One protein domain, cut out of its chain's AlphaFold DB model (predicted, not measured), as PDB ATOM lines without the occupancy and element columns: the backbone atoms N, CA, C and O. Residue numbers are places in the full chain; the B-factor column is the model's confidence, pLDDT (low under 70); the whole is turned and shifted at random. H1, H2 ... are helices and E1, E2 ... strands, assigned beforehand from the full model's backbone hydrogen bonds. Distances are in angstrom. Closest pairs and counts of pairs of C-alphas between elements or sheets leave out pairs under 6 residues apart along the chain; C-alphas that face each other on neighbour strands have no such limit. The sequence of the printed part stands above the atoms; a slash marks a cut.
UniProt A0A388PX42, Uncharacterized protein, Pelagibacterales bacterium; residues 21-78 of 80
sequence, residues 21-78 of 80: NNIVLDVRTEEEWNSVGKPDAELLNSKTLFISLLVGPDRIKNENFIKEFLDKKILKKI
ATOM      1  N   ASN A  21       7.815 -32.502 -14.078       77.88
ATOM      2  CA  ASN A  21       8.452 -33.814 -13.855       77.88
ATOM      3  C   ASN A  21       7.481 -35.003 -13.664       77.88
ATOM      4  O   ASN A  21       7.846 -36.045 -13.112       77.88
ATOM      5  N   ASN A  22       6.258 -34.873 -14.175       85.31
ATOM      6  CA  ASN A  22       5.261 -35.938 -14.171       85.31
ATOM      7  C   ASN A  22       5.454 -36.931 -15.322       85.31
ATOM      8  O   ASN A  22       5.981 -36.592 -16.388       85.31
ATOM      9  N   ILE A  23       4.953 -38.150 -15.121       89.00
ATOM     10  CA  ILE A  23       4.872 -39.194 -16.144       89.00
ATOM     11  C   ILE A  23       3.403 -39.548 -16.367       89.00
ATOM     12  O   ILE A  23       2.712 -39.936 -15.426       89.00
ATOM     13  N   VAL A  24       2.958 -39.479 -17.617       92.12
ATOM     14  CA  VAL A  24       1.699 -40.071 -18.068       92.12
ATOM     15  C   VAL A  24       1.992 -41.492 -18.529       92.12
ATOM     16  O   VAL A  24       2.721 -41.699 -19.495       92.12
ATOM     17  N   LEU A  25       1.455 -42.483 -17.821       94.62
ATOM     18  CA  LEU A  25       1.547 -43.888 -18.209       94.62
ATOM     19  C   LEU A  25       0.229 -44.309 -18.865       94.62
ATOM     20  O   LEU A  25      -0.767 -44.507 -18.171       94.62
ATOM     21  N   ASP A  26       0.222 -44.435 -20.189       94.69
ATOM     22  CA  ASP A  26      -0.912 -45.001 -20.916       94.69
ATOM     23  C   ASP A  26      -0.807 -46.531 -20.866       94.69
ATOM     24  O   ASP A  26       0.168 -47.120 -21.341       94.69
ATOM     25  N   VAL A  27      -1.804 -47.149 -20.229       96.12
ATOM     26  CA  VAL A  27      -1.865 -48.591 -19.950       96.12
ATOM     27  C   VAL A  27      -2.836 -49.359 -20.846       96.12
ATOM     28  O   VAL A  27      -3.065 -50.552 -20.625       96.12
ATOM     29  N   ARG A  28      -3.431 -48.668 -21.827       95.50
ATOM     30  CA  ARG A  28      -4.322 -49.267 -22.825       95.50
ATOM     31  C   ARG A  28      -3.560 -50.235 -23.728       95.50
ATOM     32  O   ARG A  28      -2.332 -50.282 -23.727       95.50
ATOM     33  N   THR A  29      -4.308 -51.006 -24.504       95.00
ATOM     34  CA  THR A  29      -3.747 -51.923 -25.495       95.00
ATOM     35  C   THR A  29      -3.126 -51.180 -26.674       95.00
ATOM     36  O   THR A  29      -3.498 -50.053 -27.005       95.00
ATOM     37  N   GLU A  30      -2.199 -51.846 -27.363       93.38
ATOM     38  CA  GLU A  30      -1.600 -51.310 -28.586       93.38
ATOM     39  C   GLU A  30      -2.644 -51.065 -29.687       93.38
ATOM     40  O   GLU A  30      -2.568 -50.070 -30.409       93.38
ATOM     41  N   GLU A  31      -3.661 -51.925 -29.775       93.56
ATOM     42  CA  GLU A  31      -4.783 -51.751 -30.697       93.56
ATOM     43  C   GLU A  31      -5.532 -50.437 -30.433       93.56
ATOM     44  O   GLU A  31      -5.786 -49.672 -31.364       93.56
ATOM     45  N   GLU A  32      -5.832 -50.120 -29.171       94.75
ATOM     46  CA  GLU A  32      -6.478 -48.857 -28.793       94.75
ATOM     47  C   GLU A  32      -5.596 -47.648 -29.121       94.75
ATOM     48  O   GLU A  32      -6.097 -46.622 -29.586       94.75
ATOM     49  N   TRP A  33      -4.281 -47.753 -28.921       95.00
ATOM     50  CA  TRP A  33      -3.353 -46.685 -29.294       95.00
ATOM     51  C   TRP A  33      -3.324 -46.429 -30.800       95.00
ATOM     52  O   TRP A  33      -3.231 -45.275 -31.216       95.00
ATOM     53  N   ASN A  34      -3.383 -47.486 -31.609       93.75
ATOM     54  CA  ASN A  34      -3.300 -47.386 -33.064       93.75
ATOM     55  C   ASN A  34      -4.648 -47.009 -33.709       93.75
ATOM     56  O   ASN A  34      -4.650 -46.377 -34.762       93.75
ATOM     57  N   SER A  35      -5.778 -47.359 -33.085       95.00
ATOM     58  CA  SER A  35      -7.130 -47.084 -33.602       95.00
ATOM     59  C   SER A  35      -7.729 -45.762 -33.113       95.00
ATOM     60  O   SER A  35      -8.364 -45.055 -33.892       95.00
ATOM     61  N   VAL A  36      -7.536 -45.410 -31.837       95.25
ATOM     62  CA  VAL A  36      -8.082 -44.180 -31.229       95.25
ATOM     63  C   VAL A  36      -7.046 -43.059 -31.218       95.25
ATOM     64  O   VAL A  36      -7.393 -41.887 -31.336       95.25
ATOM     65  N   GLY A  37      -5.770 -43.417 -31.069       94.31
ATOM     66  CA  GLY A  37      -4.659 -42.481 -30.953       94.31
ATOM     67  C   GLY A  37      -3.983 -42.506 -29.582       94.31
ATOM     68  O   GLY A  37      -4.444 -43.135 -28.618       94.31
ATOM     69  N   LYS A  38      -2.856 -41.795 -29.508       94.56
ATOM     70  CA  LYS A  38      -1.976 -41.710 -28.339       94.56
ATOM     71  C   LYS A  38      -2.028 -40.297 -27.742       94.56
ATOM     72  O   LYS A  38      -2.045 -39.338 -28.515       94.56
ATOM     73  N   PRO A  39      -2.052 -40.144 -26.406       91.19
ATOM     74  CA  PRO A  39      -1.829 -38.844 -25.787       91.19
ATOM     75  C   PRO A  39      -0.412 -38.336 -26.085       91.19
ATOM     76  O   PRO A  39       0.532 -39.121 -26.151       91.19
ATOM     77  N   ASP A  40      -0.287 -37.016 -26.222       88.50
ATOM     78  CA  ASP A  40       0.979 -36.291 -26.363       88.50
ATOM     79  C   ASP A  40       1.151 -35.381 -25.137       88.50
ATOM     80  O   ASP A  40       0.722 -34.224 -25.118       88.50
ATOM     81  N   ALA A  41       1.661 -35.962 -24.045       88.56
ATOM     82  CA  ALA A  41       1.874 -35.242 -22.791       88.56
ATOM     83  C   ALA A  41       3.146 -34.376 -22.823       88.56
ATOM     84  O   ALA A  41       3.317 -33.504 -21.969       88.56
ATOM     85  N   GLU A  42       4.008 -34.581 -23.820       88.50
ATOM     86  CA  GLU A  42       5.217 -33.805 -24.071       88.50
ATOM     87  C   GLU A  42       4.885 -32.334 -24.352       88.50
ATOM     88  O   GLU A  42       5.593 -31.447 -23.875       88.50
ATOM     89  N   LEU A  43       3.745 -32.061 -24.997       87.88
ATOM     90  CA  LEU A  43       3.190 -30.707 -25.161       87.88
ATOM     91  C   LEU A  43       2.796 -30.024 -23.836       87.88
ATOM     92  O   LEU A  43       2.545 -28.819 -23.821       87.88
ATOM     93  N   LEU A  44       2.709 -30.779 -22.738       86.06
ATOM     94  CA  LEU A  44       2.263 -30.336 -21.412       86.06
ATOM     95  C   LEU A  44       3.370 -30.476 -20.355       86.06
ATOM     96  O   LEU A  44       3.084 -30.683 -19.179       86.06
ATOM     97  N   ASN A  45       4.642 -30.411 -20.767       81.88
ATOM     98  CA  ASN A  45       5.815 -30.556 -19.889       81.88
ATOM     99  C   ASN A  45       5.877 -31.892 -19.119       81.88
ATOM    100  O   ASN A  45       6.541 -31.995 -18.081       81.88
ATOM    101  N   SER A  46       5.216 -32.934 -19.626       85.94
ATOM    102  CA  SER A  46       5.201 -34.272 -19.040       85.94
ATOM    103  C   SER A  46       5.729 -35.307 -20.033       85.94
ATOM    104  O   SER A  46       5.805 -35.070 -21.229       85.94
ATOM    105  N   LYS A  47       6.171 -36.464 -19.536       87.19
ATOM    106  CA  LYS A  47       6.645 -37.564 -20.385       87.19
ATOM    107  C   LYS A  47       5.555 -38.609 -20.526       87.19
ATOM    108  O   LYS A  47       5.033 -39.066 -19.510       87.19
ATOM    109  N   THR A  48       5.323 -39.081 -21.742       91.00
ATOM    110  CA  THR A  48       4.420 -40.201 -21.991       91.00
ATOM    111  C   THR A  48       5.199 -41.520 -21.990       91.00
ATOM    112  O   THR A  48       6.290 -41.640 -22.556       91.00
ATOM    113  N   LEU A  49       4.671 -42.531 -21.302       93.44
ATOM    114  CA  LEU A  49       5.121 -43.919 -21.363       93.44
ATOM    115  C   LEU A  49       3.954 -44.788 -21.826       93.44
ATOM    116  O   LEU A  49       2.847 -44.672 -21.314       93.44
ATOM    117  N   PHE A  50       4.241 -45.692 -22.754       94.12
ATOM    118  CA  PHE A  50       3.282 -46.652 -23.290       94.12
ATOM    119  C   PHE A  50       3.697 -48.048 -22.841       94.12
ATOM    120  O   PHE A  50       4.772 -48.519 -23.228       94.12
ATOM    121  N   ILE A  51       2.892 -48.659 -21.973       95.56
ATOM    122  CA  ILE A  51       3.099 -50.017 -21.455       95.56
ATOM    123  C   ILE A  51       1.723 -50.621 -21.236       95.56
ATOM    124  O   ILE A  51       1.018 -50.218 -20.315       95.56
ATOM    125  N   SER A  52       1.331 -51.578 -22.068       96.25
ATOM    126  CA  SER A  52      -0.009 -52.139 -21.957       96.25
ATOM    127  C   SER A  52      -0.125 -53.062 -20.745       96.25
ATOM    128  O   SER A  52       0.748 -53.904 -20.510       96.25
ATOM    129  N   LEU A  53      -1.233 -52.950 -20.007       96.44
ATOM    130  CA  LEU A  53      -1.604 -53.930 -18.980       96.44
ATOM    131  C   LEU A  53      -2.077 -55.256 -19.583       96.44
ATOM    132  O   LEU A  53      -1.980 -56.286 -18.915       96.44
ATOM    133  N   LEU A  54      -2.592 -55.229 -20.816       96.25
ATOM    134  CA  LEU A  54      -3.174 -56.379 -21.508       96.25
ATOM    135  C   LEU A  54      -2.538 -56.541 -22.897       96.25
ATOM    136  O   LEU A  54      -2.421 -55.579 -23.653       96.25
ATOM    137  N   VAL A  55      -2.129 -57.748 -23.260       93.06
ATOM    138  CA  VAL A  55      -1.434 -58.038 -24.519       93.06
ATOM    139  C   VAL A  55      -2.226 -59.010 -25.380       93.06
ATOM    140  O   VAL A  55      -2.896 -59.915 -24.881       93.06
ATOM    141  N   GLY A  56      -2.108 -58.815 -26.694       88.38
ATOM    142  CA  GLY A  56      -2.755 -59.653 -27.694       88.38
ATOM    143  C   GLY A  56      -4.274 -59.452 -27.805       88.38
ATOM    144  O   GLY A  56      -4.880 -58.729 -27.009       88.38
ATOM    145  N   PRO A  57      -4.895 -60.108 -28.800       85.88
ATOM    146  CA  PRO A  57      -6.333 -60.002 -29.060       85.88
ATOM    147  C   PRO A  57      -7.177 -60.555 -27.904       85.88
ATOM    148  O   PRO A  57      -8.242 -60.025 -27.603       85.88
ATOM    149  N   ASP A  58      -6.657 -61.560 -27.194       91.38
ATOM    150  CA  ASP A  58      -7.327 -62.188 -26.051       91.38
ATOM    151  C   ASP A  58      -7.188 -61.379 -24.749       91.38
ATOM    152  O   ASP A  58      -7.657 -61.811 -23.695       91.38
ATOM    153  N   ARG A  59      -6.542 -60.202 -24.803       91.06
ATOM    154  CA  ARG A  59      -6.351 -59.284 -23.670       91.06
ATOM    155  C   ARG A  59      -5.779 -59.986 -22.435       91.06
ATOM    156  O   ARG A  59      -6.254 -59.811 -21.313       91.06
ATOM    157  N   ILE A  60      -4.732 -60.775 -22.647       96.00
ATOM    158  CA  ILE A  60      -4.053 -61.517 -21.583       96.00
ATOM    159  C   ILE A  60      -3.247 -60.532 -20.738       96.00
ATOM    160  O   ILE A  60      -2.645 -59.600 -21.264       96.00
ATOM    161  N   LYS A  61      -3.216 -60.721 -19.416       96.62
ATOM    162  CA  LYS A  61      -2.433 -59.868 -18.513       96.62
ATOM    163  C   LYS A  61      -0.960 -59.837 -18.932       96.62
ATOM    164  O   LYS A  61      -0.337 -60.883 -19.085       96.62
ATOM    165  N   ASN A  62      -0.386 -58.641 -19.038       96.50
ATOM    166  CA  ASN A  62       1.043 -58.477 -19.271       96.50
ATOM    167  C   ASN A  62       1.834 -58.807 -17.994       96.50
ATOM    168  O   ASN A  62       1.945 -57.986 -17.081       96.50
ATOM    169  N   GLU A  63       2.406 -60.007 -17.929       96.69
ATOM    170  CA  GLU A  63       3.244 -60.442 -16.803       96.69
ATOM    171  C   GLU A  63       4.550 -59.639 -16.689       96.69
ATOM    172  O   GLU A  63       5.093 -59.484 -15.594       96.69
ATOM    173  N   ASN A  64       5.013 -59.046 -17.793       95.81
ATOM    174  CA  ASN A  64       6.232 -58.246 -17.849       95.81
ATOM    175  C   ASN A  64       6.005 -56.757 -17.556       95.81
ATOM    176  O   ASN A  64       6.976 -56.003 -17.524       95.81
ATOM    177  N   PHE A  65       4.769 -56.324 -17.276       95.25
ATOM    178  CA  PHE A  65       4.413 -54.908 -17.101       95.25
ATOM    179  C   PHE A  65       5.359 -54.154 -16.152       95.25
ATOM    180  O   PHE A  65       5.867 -53.080 -16.476       95.25
ATOM    181  N   ILE A  66       5.636 -54.729 -14.975       94.31
ATOM    182  CA  ILE A  66       6.509 -54.099 -13.974       94.31
ATOM    183  C   ILE A  66       7.946 -54.005 -14.485       94.31
ATOM    184  O   ILE A  66       8.589 -52.970 -14.316       94.31
ATOM    185  N   LYS A  67       8.445 -55.061 -15.136       94.50
ATOM    186  CA  LYS A  67       9.788 -55.078 -15.717       94.50
ATOM    187  C   LYS A  67       9.919 -54.006 -16.800       94.50
ATOM    188  O   LYS A  67      10.843 -53.203 -16.744       94.50
ATOM    189  N   GLU A  68       8.965 -53.932 -17.725       94.38
ATOM    190  CA  GLU A  68       8.937 -52.913 -18.780       94.38
ATOM    191  C   GLU A  68       8.899 -51.488 -18.209       94.38
ATOM    192  O   GLU A  68       9.588 -50.593 -18.708       94.38
ATOM    193  N   PHE A  69       8.128 -51.274 -17.137       91.44
ATOM    194  CA  PHE A  69       8.049 -49.978 -16.466       91.44
ATOM    195  C   PHE A  69       9.381 -49.573 -15.837       91.44
ATOM    196  O   PHE A  69       9.831 -48.435 -16.010       91.44
ATOM    197  N   LEU A  70      10.032 -50.501 -15.136       90.88
ATOM    198  CA  LEU A  70      11.337 -50.262 -14.529       90.88
ATOM    199  C   LEU A  70      12.411 -50.016 -15.592       90.88
ATOM    200  O   LEU A  70      13.140 -49.033 -15.473       90.88
ATOM    201  N   ASP A  71      12.452 -50.821 -16.653       90.62
ATOM    202  CA  ASP A  71      13.419 -50.680 -17.747       90.62
ATOM    203  C   ASP A  71      13.297 -49.294 -18.408       90.62
ATOM    204  O   ASP A  71      14.289 -48.571 -18.540       90.62
ATOM    205  N   LYS A  72      12.070 -48.842 -18.719       86.12
ATOM    206  CA  LYS A  72      11.826 -47.502 -19.291       86.12
ATOM    207  C   LYS A  72      12.182 -46.357 -18.336       86.12
ATOM    208  O   LYS A  72      12.540 -45.269 -18.795       86.12
ATOM    209  N   LYS A  73      12.089 -46.569 -17.020       77.50
ATOM    210  CA  LYS A  73      12.480 -45.574 -16.008       77.50
ATOM    211  C   LYS A  73      14.000 -45.519 -15.818       77.50
ATOM    212  O   LYS A  73      14.544 -44.425 -15.670       77.50
ATOM    213  N   ILE A  74      14.684 -46.665 -15.849       61.59
ATOM    214  CA  ILE A  74      16.142 -46.781 -15.679       61.59
ATOM    215  C   ILE A  74      16.883 -46.195 -16.886       61.59
ATOM    216  O   ILE A  74      17.788 -45.384 -16.694       61.59
ATOM    217  N   LEU A  75      16.446 -46.503 -18.114       57.78
ATOM    218  CA  LEU A  75      17.013 -45.939 -19.352       57.78
ATOM    219  C   LEU A  75      17.001 -44.400 -19.380       57.78
ATOM    220  O   LEU A  75      17.859 -43.794 -20.005       57.78
ATOM    221  N   LYS A  76      16.065 -43.750 -18.675       55.06
ATOM    222  CA  LYS A  76      16.013 -42.280 -18.565       55.06
ATOM    223  C   LYS A  76      16.944 -41.698 -17.493       55.06
ATOM    224  O   LYS A  76      17.195 -40.499 -17.533       55.06
ATOM    225  N   LYS A  77      17.412 -42.499 -16.527       54.41
ATOM    226  CA  LYS A  77      18.342 -42.059 -15.467       54.41
ATOM    227  C   LYS A  77      19.809 -42.255 -15.865       54.41
ATOM    228  O   LYS A  77      20.672 -41.575 -15.328       54.41
ATOM    229  N   ILE A  78      20.071 -43.165 -16.803       45.72
ATOM    230  CA  ILE A  78      21.389 -43.411 -17.394       45.72
ATOM    231  C   ILE A  78      21.434 -42.708 -18.757       45.72
ATOM    232  O   ILE A  78      21.337 -43.334 -19.805       45.72
TER     233      ILE A  78
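AT A GLANCE: This is residues 21 to 78 of the 80 residues of an uncharacterized protein of Pelagibacterales bacterium (UniProt A0A388PX42). A narrow sheet of two short parallel strands, E1 and E2, runs through the middle of a flat model; helix H2 is over one face of it, and the long link that leads from H1 to E2 arches back over the other. H1 is set beyond the ends of the strands, and near that end the long link from E2 to H2 folds back on itself in a loop before H2 returns. The printed part has 58 residues with two named helices and two named strands, in the order E1, H1, E2, H2; the class is mixed, helices and strands, and under half of the residues are in named elements. The whole is only just compact, close to loose, with a radius of gyration of the C-alphas of 12.3 A and spans of 34 by 25 by 13 A.

IN THESE COORDINATES: Find C-alpha 23 at (4.872, -39.194, -16.144); there strand E1 begins, residues 23 to 26, 9.5 A from first to last C-alpha. Strand E2 is residues 47 to 50, 10.1 A long. Helix H1 is residues 30 to 35, 8.6 A long, and begins at C-alpha 30, (-1.600, -51.310, -28.586). Helix H2, the longest with 10 residues, is residues 65 to 74 and runs 14.3 A to C-alpha 74 at (16.142, -46.781, -15.679).

HOW THE PARTS SIT: Look first at E1 and E2, parallel neighbours with 25 degrees between their directions. C-alphas 24 and 48 face each other at 4.8 A; N 24 and O 47, 2.8 A apart, and N 49 and O 24, 2.8 A apart, are within hydrogen-bond range. With H1 they form a strand-helix-strand unit, two parallel neighbour strands with a helix between them along the chain, and its crossover is right-handed. Turn next to H2: its closest C-alpha to E2 is that of Lys 72, 7.9 A from the C-alpha of Leu 49, and their centres are 11.5 A apart. H2 is apart from E1 and from H1. In H1 and H2 every O i to N i+4 pair is within hydrogen-bond range.

THE WHOLE: The two C-alphas farthest apart are those of Asp 58 and Ile 78, at 35.4 A. The link from E1 to H1 is tight, while those from H1 to E2, 11 residues, and from E2 to H2, 14 residues, are long. In the second long link, look at residues 54 to 55, which pair antiparallel with residues 60 to 61. The printed part, residues 21 to 78, has no cut. Its mean pLDDT is 88.6, and residues 74 to 78 are under 70.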